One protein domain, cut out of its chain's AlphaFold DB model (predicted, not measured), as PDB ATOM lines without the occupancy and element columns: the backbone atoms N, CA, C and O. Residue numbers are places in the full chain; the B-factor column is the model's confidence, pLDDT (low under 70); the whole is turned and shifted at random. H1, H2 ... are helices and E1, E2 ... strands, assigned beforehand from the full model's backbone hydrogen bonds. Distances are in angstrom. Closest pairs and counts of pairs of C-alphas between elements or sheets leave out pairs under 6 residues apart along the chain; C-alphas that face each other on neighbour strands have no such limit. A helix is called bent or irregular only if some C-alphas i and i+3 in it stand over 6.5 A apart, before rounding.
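AT A GLANCE: This is residues 134 to 212 of the 217 residues of an uncharacterized protein of Xylophilus sp (UniProt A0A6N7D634). A strongly twisted four-stranded sheet curls round helix H1, with H2 packed beside E3 on the opposite face; the long hairpin of E2 and E3 runs through the middle and makes the longest axis, with its turn near Tyr 181 at one end. The 79 printed residues run H1 E1 E2 E3 E4 H2, class mixed; the sheet, in that strand order, is a meander, each strand the antiparallel neighbour of the one before. The whole is compact, radius of gyration of the C-alphas 12.6 A, spanning 42 by 27 by 16 A.

IN THESE COORDINATES: H1, residues 135 to 151, starts at C-alpha (-53.886, -48.695, -35.307), 25.4 A long; it is irregular, C-alphas 136 and 139 being 7.0 A apart. E1 is 159 to 166, E2 169 to 178, E3 184 to 195 at 34.2 A, E4 198 to 200. H2, 201 to 210, ends at C-alpha (-43.317, -22.342, -32.540).

HOW THE PARTS SIT: H1's closest C-alphas to E3 are Cys 144 and Cys 192, 6.2 A. H2 is over none of the strands, height over the sheet 5.1 A; Thr 204 and Cys 192 are its closest C-alphas to E3, 4.6 A. Within hydrogen-bond range are N 161 and O 173, 2.9 A, N 174 and O 188, 2.8 A, and N 200 and O 193, 2.8 A. Every O i to N i+4 pair is within range in H2, 9 of 13 in H1.

THE WHOLE: The farthest C-alphas, Tyr 181 and Asn 196, are 42.4 A apart. The printed part has no cut and no long link; residue 181 is under 70 in pLDDT.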
ATOM      1  N   ASP A 134     -49.859 -47.418 -33.363       79.19
ATOM      2  CA  ASP A 134     -51.112 -47.846 -32.751       79.19
ATOM      3  C   ASP A 134     -52.223 -47.675 -33.808       79.19
ATOM      4  O   ASP A 134     -52.438 -46.547 -34.276       79.19
ATOM      5  N   PRO A 135     -52.899 -48.761 -34.235       83.69
ATOM      6  CA  PRO A 135     -53.886 -48.695 -35.307       83.69
ATOM      7  C   PRO A 135     -55.039 -47.742 -34.973       83.69
ATOM      8  O   PRO A 135     -55.680 -47.223 -35.883       83.69
ATOM      9  N   GLN A 136     -55.284 -47.457 -33.687       88.00
ATOM     10  CA  GLN A 136     -56.286 -46.480 -33.260       88.00
ATOM     11  C   GLN A 136     -55.863 -45.035 -33.552       88.00
ATOM     12  O   GLN A 136     -56.713 -44.188 -33.815       88.00
ATOM     13  N   LEU A 137     -54.559 -44.746 -33.519       94.81
ATOM     14  CA  LEU A 137     -54.009 -43.408 -33.754       94.81
ATOM     15  C   LEU A 137     -53.590 -43.181 -35.206       94.81
ATOM     16  O   LEU A 137     -53.421 -42.029 -35.601       94.81
ATOM     17  N   ALA A 138     -53.440 -44.244 -36.001       93.00
ATOM     18  CA  ALA A 138     -52.990 -44.163 -37.390       93.00
ATOM     19  C   ALA A 138     -53.833 -43.179 -38.222       93.00
ATOM     20  O   ALA A 138     -53.285 -42.248 -38.798       93.00
ATOM     21  N   GLY A 139     -55.166 -43.284 -38.171       94.94
ATOM     22  CA  GLY A 139     -56.041 -42.379 -38.929       94.94
ATOM     23  C   GLY A 139     -55.926 -40.904 -38.516       94.94
ATOM     24  O   GLY A 139     -56.029 -40.009 -39.352       94.94
ATOM     25  N   GLU A 140     -55.675 -40.620 -37.235       96.75
ATOM     26  CA  GLU A 140     -55.445 -39.246 -36.770       96.75
ATOM     27  C   GLU A 140     -54.045 -38.734 -37.140       96.75
ATOM     28  O   GLU A 140     -53.875 -37.555 -37.466       96.75
ATOM     29  N   ALA A 141     -53.046 -39.618 -37.117       96.88
ATOM     30  CA  ALA A 141     -51.689 -39.312 -37.548       96.88
ATOM     31  C   ALA A 141     -51.634 -39.021 -39.049       96.88
ATOM     32  O   ALA A 141     -50.987 -38.051 -39.435       96.88
ATOM     33  N   ASP A 142     -52.388 -39.754 -39.871       96.31
ATOM     34  CA  ASP A 142     -52.538 -39.498 -41.306       96.31
ATOM     35  C   ASP A 142     -53.151 -38.121 -41.584       96.31
ATOM     36  O   ASP A 142     -52.628 -37.359 -42.401       96.31
ATOM     37  N   LEU A 143     -54.217 -37.749 -40.860       96.69
ATOM     38  CA  LEU A 143     -54.820 -36.412 -40.958       96.69
ATOM     39  C   LEU A 143     -53.800 -35.312 -40.655       96.69
ATOM     40  O   LEU A 143     -53.767 -34.272 -41.317       96.69
ATOM     41  N   CYS A 144     -52.965 -35.539 -39.648       97.25
ATOM     42  CA  CYS A 144     -51.953 -34.577 -39.272       97.25
ATOM     43  C   CYS A 144     -50.766 -34.537 -40.235       97.25
ATOM     44  O   CYS A 144     -50.317 -33.450 -40.600       97.25
ATOM     45  N   LEU A 145     -50.281 -35.694 -40.691       96.81
ATOM     46  CA  LEU A 145     -49.257 -35.794 -41.725       96.81
ATOM     47  C   LEU A 145     -49.703 -35.012 -42.963       96.81
ATOM     48  O   LEU A 145     -48.969 -34.135 -43.415       96.81
ATOM     49  N   ALA A 146     -50.929 -35.241 -43.441       96.62
ATOM     50  CA  ALA A 146     -51.500 -34.545 -44.591       96.62
ATOM     51  C   ALA A 146     -51.501 -33.014 -44.436       96.62
ATOM     52  O   ALA A 146     -51.311 -32.300 -45.419       96.62
ATOM     53  N   TRP A 147     -51.663 -32.498 -43.214       97.25
ATOM     54  CA  TRP A 147     -51.562 -31.063 -42.934       97.25
ATOM     55  C   TRP A 147     -50.116 -30.540 -43.000       97.25
ATOM     56  O   TRP A 147     -49.895 -29.411 -43.439       97.25
ATOM     57  N   TYR A 148     -49.127 -31.341 -42.592       96.50
ATOM     58  CA  TYR A 148     -47.708 -30.968 -42.626       96.50
ATOM     59  C   TYR A 148     -47.074 -31.075 -44.019       96.50
ATOM     60  O   TYR A 148     -46.175 -30.290 -44.315       96.50
ATOM     61  N   LEU A 149     -47.509 -32.014 -44.871       94.88
ATOM     62  CA  LEU A 149     -46.896 -32.255 -46.191       94.88
ATOM     63  C   LEU A 149     -46.760 -30.984 -47.062       94.88
ATOM     64  O   LEU A 149     -45.677 -30.781 -47.609       94.88
ATOM     65  N   PRO A 150     -47.761 -30.081 -47.163       94.31
ATOM     66  CA  PRO A 150     -47.644 -28.848 -47.951       94.31
ATOM     67  C   PRO A 150     -46.613 -27.843 -47.420       94.31
ATOM     68  O   PRO A 150     -46.257 -26.907 -48.131       94.31
ATOM     69  N   LEU A 151     -46.154 -27.997 -46.173       91.69
ATOM     70  CA  LEU A 151     -45.120 -27.144 -45.575       91.69
ATOM     71  C   LEU A 151     -43.702 -27.606 -45.931       91.69
ATOM     72  O   LEU A 151     -42.732 -26.925 -45.600       91.69
ATOM     73  N   MET A 152     -43.562 -28.778 -46.549       90.56
ATOM     74  CA  MET A 152     -42.273 -29.382 -46.864       90.56
ATOM     75  C   MET A 152     -41.867 -29.076 -48.303       90.56
ATOM     76  O   MET A 152     -42.696 -29.038 -49.209       90.56
ATOM     77  N   ARG A 153     -40.560 -28.910 -48.529       88.06
ATOM     78  CA  ARG A 153     -40.012 -28.685 -49.874       88.06
ATOM     79  C   ARG A 153     -40.150 -29.913 -50.779       88.06
ATOM     80  O   ARG A 153     -40.417 -29.758 -51.965       88.06
ATOM     81  N   ASP A 154     -39.947 -31.109 -50.225       88.25
ATOM     82  CA  ASP A 154     -40.168 -32.384 -50.912       88.25
ATOM     83  C   ASP A 154     -40.920 -33.339 -49.968       88.25
ATOM     84  O   ASP A 154     -40.325 -33.843 -49.016       88.25
ATOM     85  N   PRO A 155     -42.229 -33.557 -50.174       90.62
ATOM     86  CA  PRO A 155     -43.033 -34.430 -49.321       90.62
ATOM     87  C   PRO A 155     -42.835 -35.926 -49.618       90.62
ATOM     88  O   PRO A 155     -43.441 -36.771 -48.958       90.62
ATOM     89  N   ARG A 156     -42.047 -36.290 -50.638       88.81
ATOM     90  CA  ARG A 156     -41.926 -37.688 -51.067       88.81
ATOM     91  C   ARG A 156     -41.149 -38.513 -50.049       88.81
ATOM     92  O   ARG A 156     -40.077 -38.120 -49.603       88.81
ATOM     93  N   GLY A 157     -41.696 -39.683 -49.722       89.25
ATOM     94  CA  GLY A 157     -41.101 -40.615 -48.763       89.25
ATOM     95  C   GLY A 157     -41.152 -40.138 -47.309       89.25
ATOM     96  O   GLY A 157     -40.506 -40.744 -46.461       89.25
ATOM     97  N   VAL A 158     -41.895 -39.068 -47.007       94.19
ATOM     98  CA  VAL A 158     -42.107 -38.609 -45.632       94.19
ATOM     99  C   VAL A 158     -43.045 -39.570 -44.918       94.19
ATOM    100  O   VAL A 158     -44.153 -39.803 -45.385       94.19
ATOM    101  N   TYR A 159     -42.644 -40.065 -43.754       94.31
ATOM    102  CA  TYR A 159     -43.487 -40.911 -42.908       94.31
ATOM    103  C   TYR A 159     -43.419 -40.456 -41.449       94.31
ATOM    104  O   TYR A 159     -42.557 -39.660 -41.065       94.31
ATOM    105  N   TYR A 160     -44.343 -40.945 -40.624       95.50
ATOM    106  CA  TYR A 160     -44.326 -40.705 -39.185       95.50
ATOM    107  C   TYR A 160     -44.019 -41.978 -38.396       95.50
ATOM    108  O   TYR A 160     -44.171 -43.097 -38.876       95.50
ATOM    109  N   SER A 161     -43.605 -41.804 -37.145       93.81
ATOM    110  CA  SER A 161     -43.428 -42.892 -36.182       93.81
ATOM    111  C   SER A 161     -43.811 -42.445 -34.776       93.81
ATOM    112  O   SER A 161     -43.756 -41.249 -34.478       93.81
ATOM    113  N   ALA A 162     -44.085 -43.417 -33.905       92.31
ATOM    114  CA  ALA A 162     -44.377 -43.207 -32.487       92.31
ATOM    115  C   ALA A 162     -45.499 -42.175 -32.232       92.31
ATOM    116  O   ALA A 162     -45.267 -41.188 -31.530       92.31
ATOM    117  N   PRO A 163     -46.705 -42.362 -32.812       96.06
ATOM    118  CA  PRO A 163     -47.844 -41.529 -32.458       96.06
ATOM    119  C   PRO A 163     -48.225 -41.744 -30.993       96.06
ATOM    120  O   PRO A 163     -48.391 -42.873 -30.537       96.06
ATOM    121  N   VAL A 164     -48.371 -40.643 -30.263       95.44
ATOM    122  CA  VAL A 164     -48.801 -40.605 -28.864       95.44
ATOM    123  C   VAL A 164     -49.871 -39.532 -28.729       95.44
ATOM    124  O   VAL A 164     -49.709 -38.422 -29.241       95.44
ATOM    125  N   LYS A 165     -50.967 -39.849 -28.037       96.06
ATOM    126  CA  LYS A 165     -52.083 -38.925 -27.830       96.06
ATOM    127  C   LYS A 165     -52.247 -38.577 -26.355       96.06
ATOM    128  O   LYS A 165     -52.457 -39.455 -25.525       96.06
ATOM    129  N   GLU A 166     -52.209 -37.284 -26.046       96.44
ATOM    130  CA  GLU A 166     -52.446 -36.730 -24.711       96.44
ATOM    131  C   GLU A 166     -53.655 -35.786 -24.760       96.44
ATOM    132  O   GLU A 166     -53.592 -34.652 -25.247       96.44
ATOM    133  N   GLY A 167     -54.805 -36.273 -24.286       96.12
ATOM    134  CA  GLY A 167     -56.070 -35.549 -24.397       96.12
ATOM    135  C   GLY A 167     -56.463 -35.321 -25.861       96.12
ATOM    136  O   GLY A 167     -56.790 -36.268 -26.575       96.12
ATOM    137  N   ARG A 168     -56.446 -34.057 -26.304       97.06
ATOM    138  CA  ARG A 168     -56.744 -33.675 -27.698       97.06
ATOM    139  C   ARG A 168     -55.499 -33.539 -28.570       97.06
ATOM    140  O   ARG A 168     -55.638 -33.344 -29.768       97.06
ATOM    141  N   VAL A 169     -54.294 -33.613 -28.009       97.62
ATOM    142  CA  VAL A 169     -53.062 -33.380 -28.768       97.62
ATOM    143  C   VAL A 169     -52.463 -34.715 -29.189       97.62
ATOM    144  O   VAL A 169     -52.107 -35.533 -28.344       97.62
ATOM    145  N   LEU A 170     -52.327 -34.912 -30.495       97.88
ATOM    146  CA  LEU A 170     -51.551 -35.993 -31.083       97.88
ATOM    147  C   LEU A 170     -50.133 -35.485 -31.356       97.88
ATOM    148  O   LEU A 170     -49.960 -34.435 -31.972       97.88
ATOM    149  N   SER A 171     -49.127 -36.229 -30.908       97.00
ATOM    150  CA  SER A 171     -47.708 -35.960 -31.150       97.00
ATOM    151  C   SER A 171     -47.055 -37.158 -31.830       97.00
ATOM    152  O   SER A 171     -47.391 -38.296 -31.523       97.00
ATOM    153  N   PHE A 172     -46.117 -36.916 -32.741       96.94
ATOM    154  CA  PHE A 172     -45.339 -37.964 -33.407       96.94
ATOM    155  C   PHE A 172     -44.029 -37.406 -33.962       96.94
ATOM    156  O   PHE A 172     -43.785 -36.195 -33.981       96.94
ATOM    157  N   THR A 173     -43.180 -38.307 -34.440       96.25
ATOM    158  CA  THR A 173     -41.929 -37.967 -35.115       96.25
ATOM    159  C   THR A 173     -42.107 -38.101 -36.620       96.25
ATOM    160  O   THR A 173     -42.490 -39.169 -37.084       96.25
ATOM    161  N   LEU A 174     -41.813 -37.040 -37.371       96.12
ATOM    162  CA  LEU A 174     -41.727 -37.041 -38.829       96.12
ATOM    163  C   LEU A 174     -40.305 -37.355 -39.277       96.12
ATOM    164  O   LEU A 174     -39.349 -36.746 -38.797       96.12
ATOM    165  N   HIS A 175     -40.203 -38.265 -40.236       94.19
ATOM    166  CA  HIS A 175     -38.982 -38.646 -40.930       94.19
ATOM    167  C   HIS A 175     -39.063 -38.091 -42.345       94.19
ATOM    168  O   HIS A 175     -39.908 -38.515 -43.127       94.19
ATOM    169  N   ILE A 176     -38.228 -37.104 -42.651       93.44
ATOM    170  CA  ILE A 176     -38.264 -36.352 -43.905       93.44
ATOM    171  C   ILE A 176     -37.017 -36.718 -44.707       93.44
ATOM    172  O   ILE A 176     -35.916 -36.334 -44.309       93.44
ATOM    173  N   PRO A 177     -37.143 -37.442 -45.828       90.19
ATOM    174  CA  PRO A 177     -36.003 -37.721 -46.684       90.19
ATOM    175  C   PRO A 177     -35.382 -36.417 -47.181       90.19
ATOM    176  O   PRO A 177     -36.017 -35.607 -47.857       90.19
ATOM    177  N   ASN A 178     -34.118 -36.204 -46.846       83.88
ATOM    178  CA  ASN A 178     -33.357 -35.078 -47.338       83.88
ATOM    179  C   ASN A 178     -32.786 -35.446 -48.711       83.88
ATOM    180  O   ASN A 178     -31.898 -36.292 -48.832       83.88
ATOM    181  N   THR A 179     -33.304 -34.798 -49.753       73.94
ATOM    182  CA  THR A 179     -32.863 -34.988 -51.144       73.94
ATOM    183  C   THR A 179     -31.553 -34.271 -51.477       73.94
ATOM    184  O   THR A 179     -31.086 -34.338 -52.614       73.94
ATOM    185  N   SER A 180     -30.924 -33.603 -50.506       77.31
ATOM    186  CA  SER A 180     -29.600 -33.004 -50.682       77.31
ATOM    187  C   SER A 180     -28.529 -34.073 -50.928       77.31
ATOM    188  O   SER A 180     -28.648 -35.216 -50.488       77.31
ATOM    189  N   TYR A 181     -27.435 -33.662 -51.579       58.66
ATOM    190  CA  TYR A 181     -26.364 -34.502 -52.147       58.66
ATOM    191  C   TYR A 181     -25.762 -35.584 -51.225       58.66
ATOM    192  O   TYR A 181     -25.107 -36.498 -51.709       58.66
ATOM    193  N   ARG A 182     -25.955 -35.511 -49.902       75.56
ATOM    194  CA  ARG A 182     -25.396 -36.490 -48.953       75.56
ATOM    195  C   ARG A 182     -26.314 -37.666 -48.631       75.56
ATOM    196  O   ARG A 182     -25.810 -38.639 -48.088       75.56
ATOM    197  N   GLY A 183     -27.604 -37.599 -48.976       76.50
ATOM    198  CA  GLY A 183     -28.594 -38.581 -48.535       76.50
ATOM    199  C   GLY A 183     -28.767 -38.559 -47.011       76.50
ATOM    200  O   GLY A 183     -27.812 -38.553 -46.241       76.50
ATOM    201  N   GLY A 184     -29.999 -38.498 -46.533       86.62
ATOM    202  CA  GLY A 184     -30.258 -38.504 -45.098       86.62
ATOM    203  C   GLY A 184     -31.735 -38.386 -44.798       86.62
ATOM    204  O   GLY A 184     -32.538 -38.180 -45.706       86.62
ATOM    205  N   THR A 185     -32.077 -38.498 -43.523       89.56
ATOM    206  CA  THR A 185     -33.443 -38.319 -43.037       89.56
ATOM    207  C   THR A 185     -33.423 -37.244 -41.964       89.56
ATOM    208  O   THR A 185     -32.806 -37.422 -40.914       89.56
ATOM    209  N   ASP A 186     -34.091 -36.128 -42.227       91.19
ATOM    210  CA  ASP A 186     -34.326 -35.099 -41.229       91.19
ATOM    211  C   ASP A 186     -35.460 -35.563 -40.314       91.19
ATOM    212  O   ASP A 186     -36.569 -35.857 -40.758       91.19
ATOM    213  N   VAL A 187     -35.180 -35.629 -39.016       93.44
ATOM    214  CA  VAL A 187     -36.137 -36.097 -38.012       93.44
ATOM    215  C   VAL A 187     -36.674 -34.898 -37.243       93.44
ATOM    216  O   VAL A 187     -35.910 -34.152 -36.623       93.44
ATOM    217  N   ARG A 188     -37.992 -34.679 -37.271       95.12
ATOM    218  CA  ARG A 188     -38.629 -33.531 -36.607       95.12
ATOM    219  C   ARG A 188     -39.870 -33.947 -35.831       95.12
ATOM    220  O   ARG A 188     -40.692 -34.713 -36.313       95.12
ATOM    221  N   ALA A 189     -40.043 -33.382 -34.641       96.06
ATOM    222  CA  ALA A 189     -41.267 -33.568 -33.869       96.06
ATOM    223  C   ALA A 189     -42.428 -32.753 -34.469       96.06
ATOM    224  O   ALA A 189     -42.282 -31.556 -34.752       96.06
ATOM    225  N   ALA A 190     -43.586 -33.391 -34.589       97.12
ATOM    226  CA  ALA A 190     -44.849 -32.804 -35.010       97.12
ATOM    227  C   ALA A 190     -45.910 -32.981 -33.925       97.12
ATOM    228  O   ALA A 190     -45.868 -33.935 -33.149       97.12
ATOM    229  N   ALA A 191     -46.843 -32.031 -33.858       97.75
ATOM    230  CA  ALA A 191     -48.027 -32.176 -33.025       97.75
ATOM    231  C   ALA A 191     -49.201 -31.376 -33.585       97.75
ATOM    232  O   ALA A 191     -49.015 -30.318 -34.190       97.75
ATOM    233  N   CYS A 192     -50.398 -31.873 -33.323       97.81
ATOM    234  CA  CYS A 192     -51.658 -31.418 -33.898       97.81
ATOM    235  C   CYS A 192     -52.773 -31.681 -32.899       97.81
ATOM    236  O   CYS A 192     -52.758 -32.677 -32.177       97.81
ATOM    237  N   GLU A 193     -53.743 -30.780 -32.850       97.81
ATOM    238  CA  GLU A 193     -54.906 -30.957 -31.992       97.81
ATOM    239  C   GLU A 193     -56.030 -31.607 -32.802       97.81
ATOM    240  O   GLU A 193     -56.404 -31.118 -33.867       97.81
ATOM    241  N   ILE A 194     -56.542 -32.730 -32.303       97.50
ATOM    242  CA  ILE A 194     -57.640 -33.491 -32.885       97.50
ATOM    243  C   ILE A 194     -58.838 -33.417 -31.942       97.50
ATOM    244  O   ILE A 194     -58.785 -33.844 -30.786       97.50
ATOM    245  N   TRP A 195     -59.952 -32.905 -32.453       95.31
ATOM    246  CA  TRP A 195     -61.209 -32.816 -31.730       95.31
ATOM    247  C   TRP A 195     -62.324 -33.473 -32.541       95.31
ATOM    248  O   TRP A 195     -62.612 -33.063 -33.662       95.31
ATOM    249  N   ASN A 196     -62.937 -34.523 -31.983       94.69
ATOM    250  CA  ASN A 196     -63.982 -35.317 -32.644       94.69
ATOM    251  C   ASN A 196     -63.558 -35.831 -34.035       94.69
ATOM    252  O   ASN A 196     -64.294 -35.689 -35.011       94.69
ATOM    253  N   GLY A 197     -62.336 -36.370 -34.131       93.19
ATOM    254  CA  GLY A 197     -61.768 -36.887 -35.382       93.19
ATOM    255  C   GLY A 197     -61.438 -35.812 -36.425       93.19
ATOM    256  O   GLY A 197     -61.188 -36.139 -37.581       93.19
ATOM    257  N   ARG A 198     -61.455 -34.526 -36.048       96.31
ATOM    258  CA  ARG A 198     -61.115 -33.401 -36.925       96.31
ATOM    259  C   ARG A 198     -59.883 -32.670 -36.424       96.31
ATOM    260  O   ARG A 198     -59.749 -32.432 -35.229       96.31
ATOM    261  N   LEU A 199     -59.024 -32.270 -37.354       97.25
ATOM    262  CA  LEU A 199     -57.841 -31.469 -37.065       97.25
ATOM    263  C   LEU A 199     -58.224 -30.002 -36.802       97.25
ATOM    264  O   LEU A 199     -58.872 -29.364 -37.634       97.25
ATOM    265  N   ASP A 200     -57.793 -29.455 -35.666       97.62
ATOM    266  CA  ASP A 200     -57.823 -28.018 -35.393       97.62
ATOM    267  C   ASP A 200     -56.622 -27.358 -36.084       97.62
ATOM    268  O   ASP A 200     -55.475 -27.405 -35.619       97.62
ATOM    269  N   ALA A 201     -56.880 -26.755 -37.244       94.50
ATOM    270  CA  ALA A 201     -55.837 -26.143 -38.060       94.50
ATOM    271  C   ALA A 201     -55.220 -24.903 -37.396       94.50
ATOM    272  O   ALA A 201     -54.049 -24.605 -37.633       94.50
ATOM    273  N   GLY A 202     -55.984 -24.185 -36.564       94.31
ATOM    274  CA  GLY A 202     -55.520 -22.983 -35.877       94.31
ATOM    275  C   GLY A 202     -54.480 -23.320 -34.817       94.31
ATOM    276  O   GLY A 202     -53.381 -22.759 -34.824       94.31
ATOM    277  N   TRP A 203     -54.790 -24.290 -33.954       95.62
ATOM    278  CA  TRP A 203     -53.852 -24.773 -32.944       95.62
ATOM    279  C   TRP A 203     -52.616 -25.403 -33.588       95.62
ATOM    280  O   TRP A 203     -51.482 -25.046 -33.248       95.62
ATOM    281  N   THR A 204     -52.829 -26.286 -34.571       96.38
ATOM    282  CA  THR A 204     -51.751 -27.007 -35.268       96.38
ATOM    283  C   THR A 204     -50.777 -26.033 -35.929       96.38
ATOM    284  O   THR A 204     -49.563 -26.159 -35.760       96.38
ATOM    285  N   ARG A 205     -51.293 -24.980 -36.579       95.12
ATOM    286  CA  ARG A 205     -50.474 -23.901 -37.141       95.12
ATOM    287  C   ARG A 205     -49.610 -23.214 -36.092       95.12
ATOM    288  O   ARG A 205     -48.396 -23.138 -36.272       95.12
ATOM    289  N   ILE A 206     -50.212 -22.736 -35.000       92.94
ATOM    290  CA  ILE A 206     -49.491 -22.020 -33.935       92.94
ATOM    291  C   ILE A 206     -48.379 -22.902 -33.354       92.94
ATOM    292  O   ILE A 206     -47.267 -22.429 -33.104       92.94
ATOM    293  N   HIS A 207     -48.648 -24.192 -33.144       93.69
ATOM    294  CA  HIS A 207     -47.648 -25.119 -32.628       93.69
ATOM    295  C   HIS A 207     -46.516 -25.368 -33.639       93.69
ATOM    296  O   HIS A 207     -45.336 -25.308 -33.283       93.69
ATOM    297  N   ALA A 208     -46.851 -25.579 -34.911       94.88
ATOM    298  CA  ALA A 208     -45.878 -25.765 -35.979       94.88
ATOM    299  C   ALA A 208     -44.975 -24.526 -36.172       94.88
ATOM    300  O   ALA A 208     -43.756 -24.667 -36.303       94.88
ATOM    301  N   GLU A 209     -45.523 -23.309 -36.097       93.75
ATOM    302  CA  GLU A 209     -44.751 -22.056 -36.118       93.75
ATOM    303  C   GLU A 209     -43.748 -21.988 -34.959       93.75
ATOM    304  O   GLU A 209     -42.560 -21.740 -35.178       93.75
ATOM    305  N   ARG A 210     -44.187 -22.302 -33.732       92.06
ATOM    306  CA  ARG A 210     -43.317 -22.342 -32.540       92.06
ATOM    307  C   ARG A 210     -42.190 -23.368 -32.654       92.06
ATOM    308  O   ARG A 210     -41.121 -23.166 -32.087       92.06
ATOM    309  N   ARG A 211     -42.417 -24.456 -33.390       91.25
ATOM    310  CA  ARG A 211     -41.430 -25.514 -33.668       91.25
ATOM    311  C   ARG A 211     -40.574 -25.235 -34.912       91.25
ATOM    312  O   ARG A 211     -39.730 -26.054 -35.266       91.25
ATOM    313  N   GLY A 212     -40.760 -24.086 -35.568       92.19
ATOM    314  CA  GLY A 212     -39.954 -23.678 -36.716       92.19
ATOM    315  C   GLY A 212     -40.246 -24.471 -37.990       92.19
ATOM    316  O   GLY A 212     -39.338 -24.676 -38.795       92.19
TER     317      GLY A 212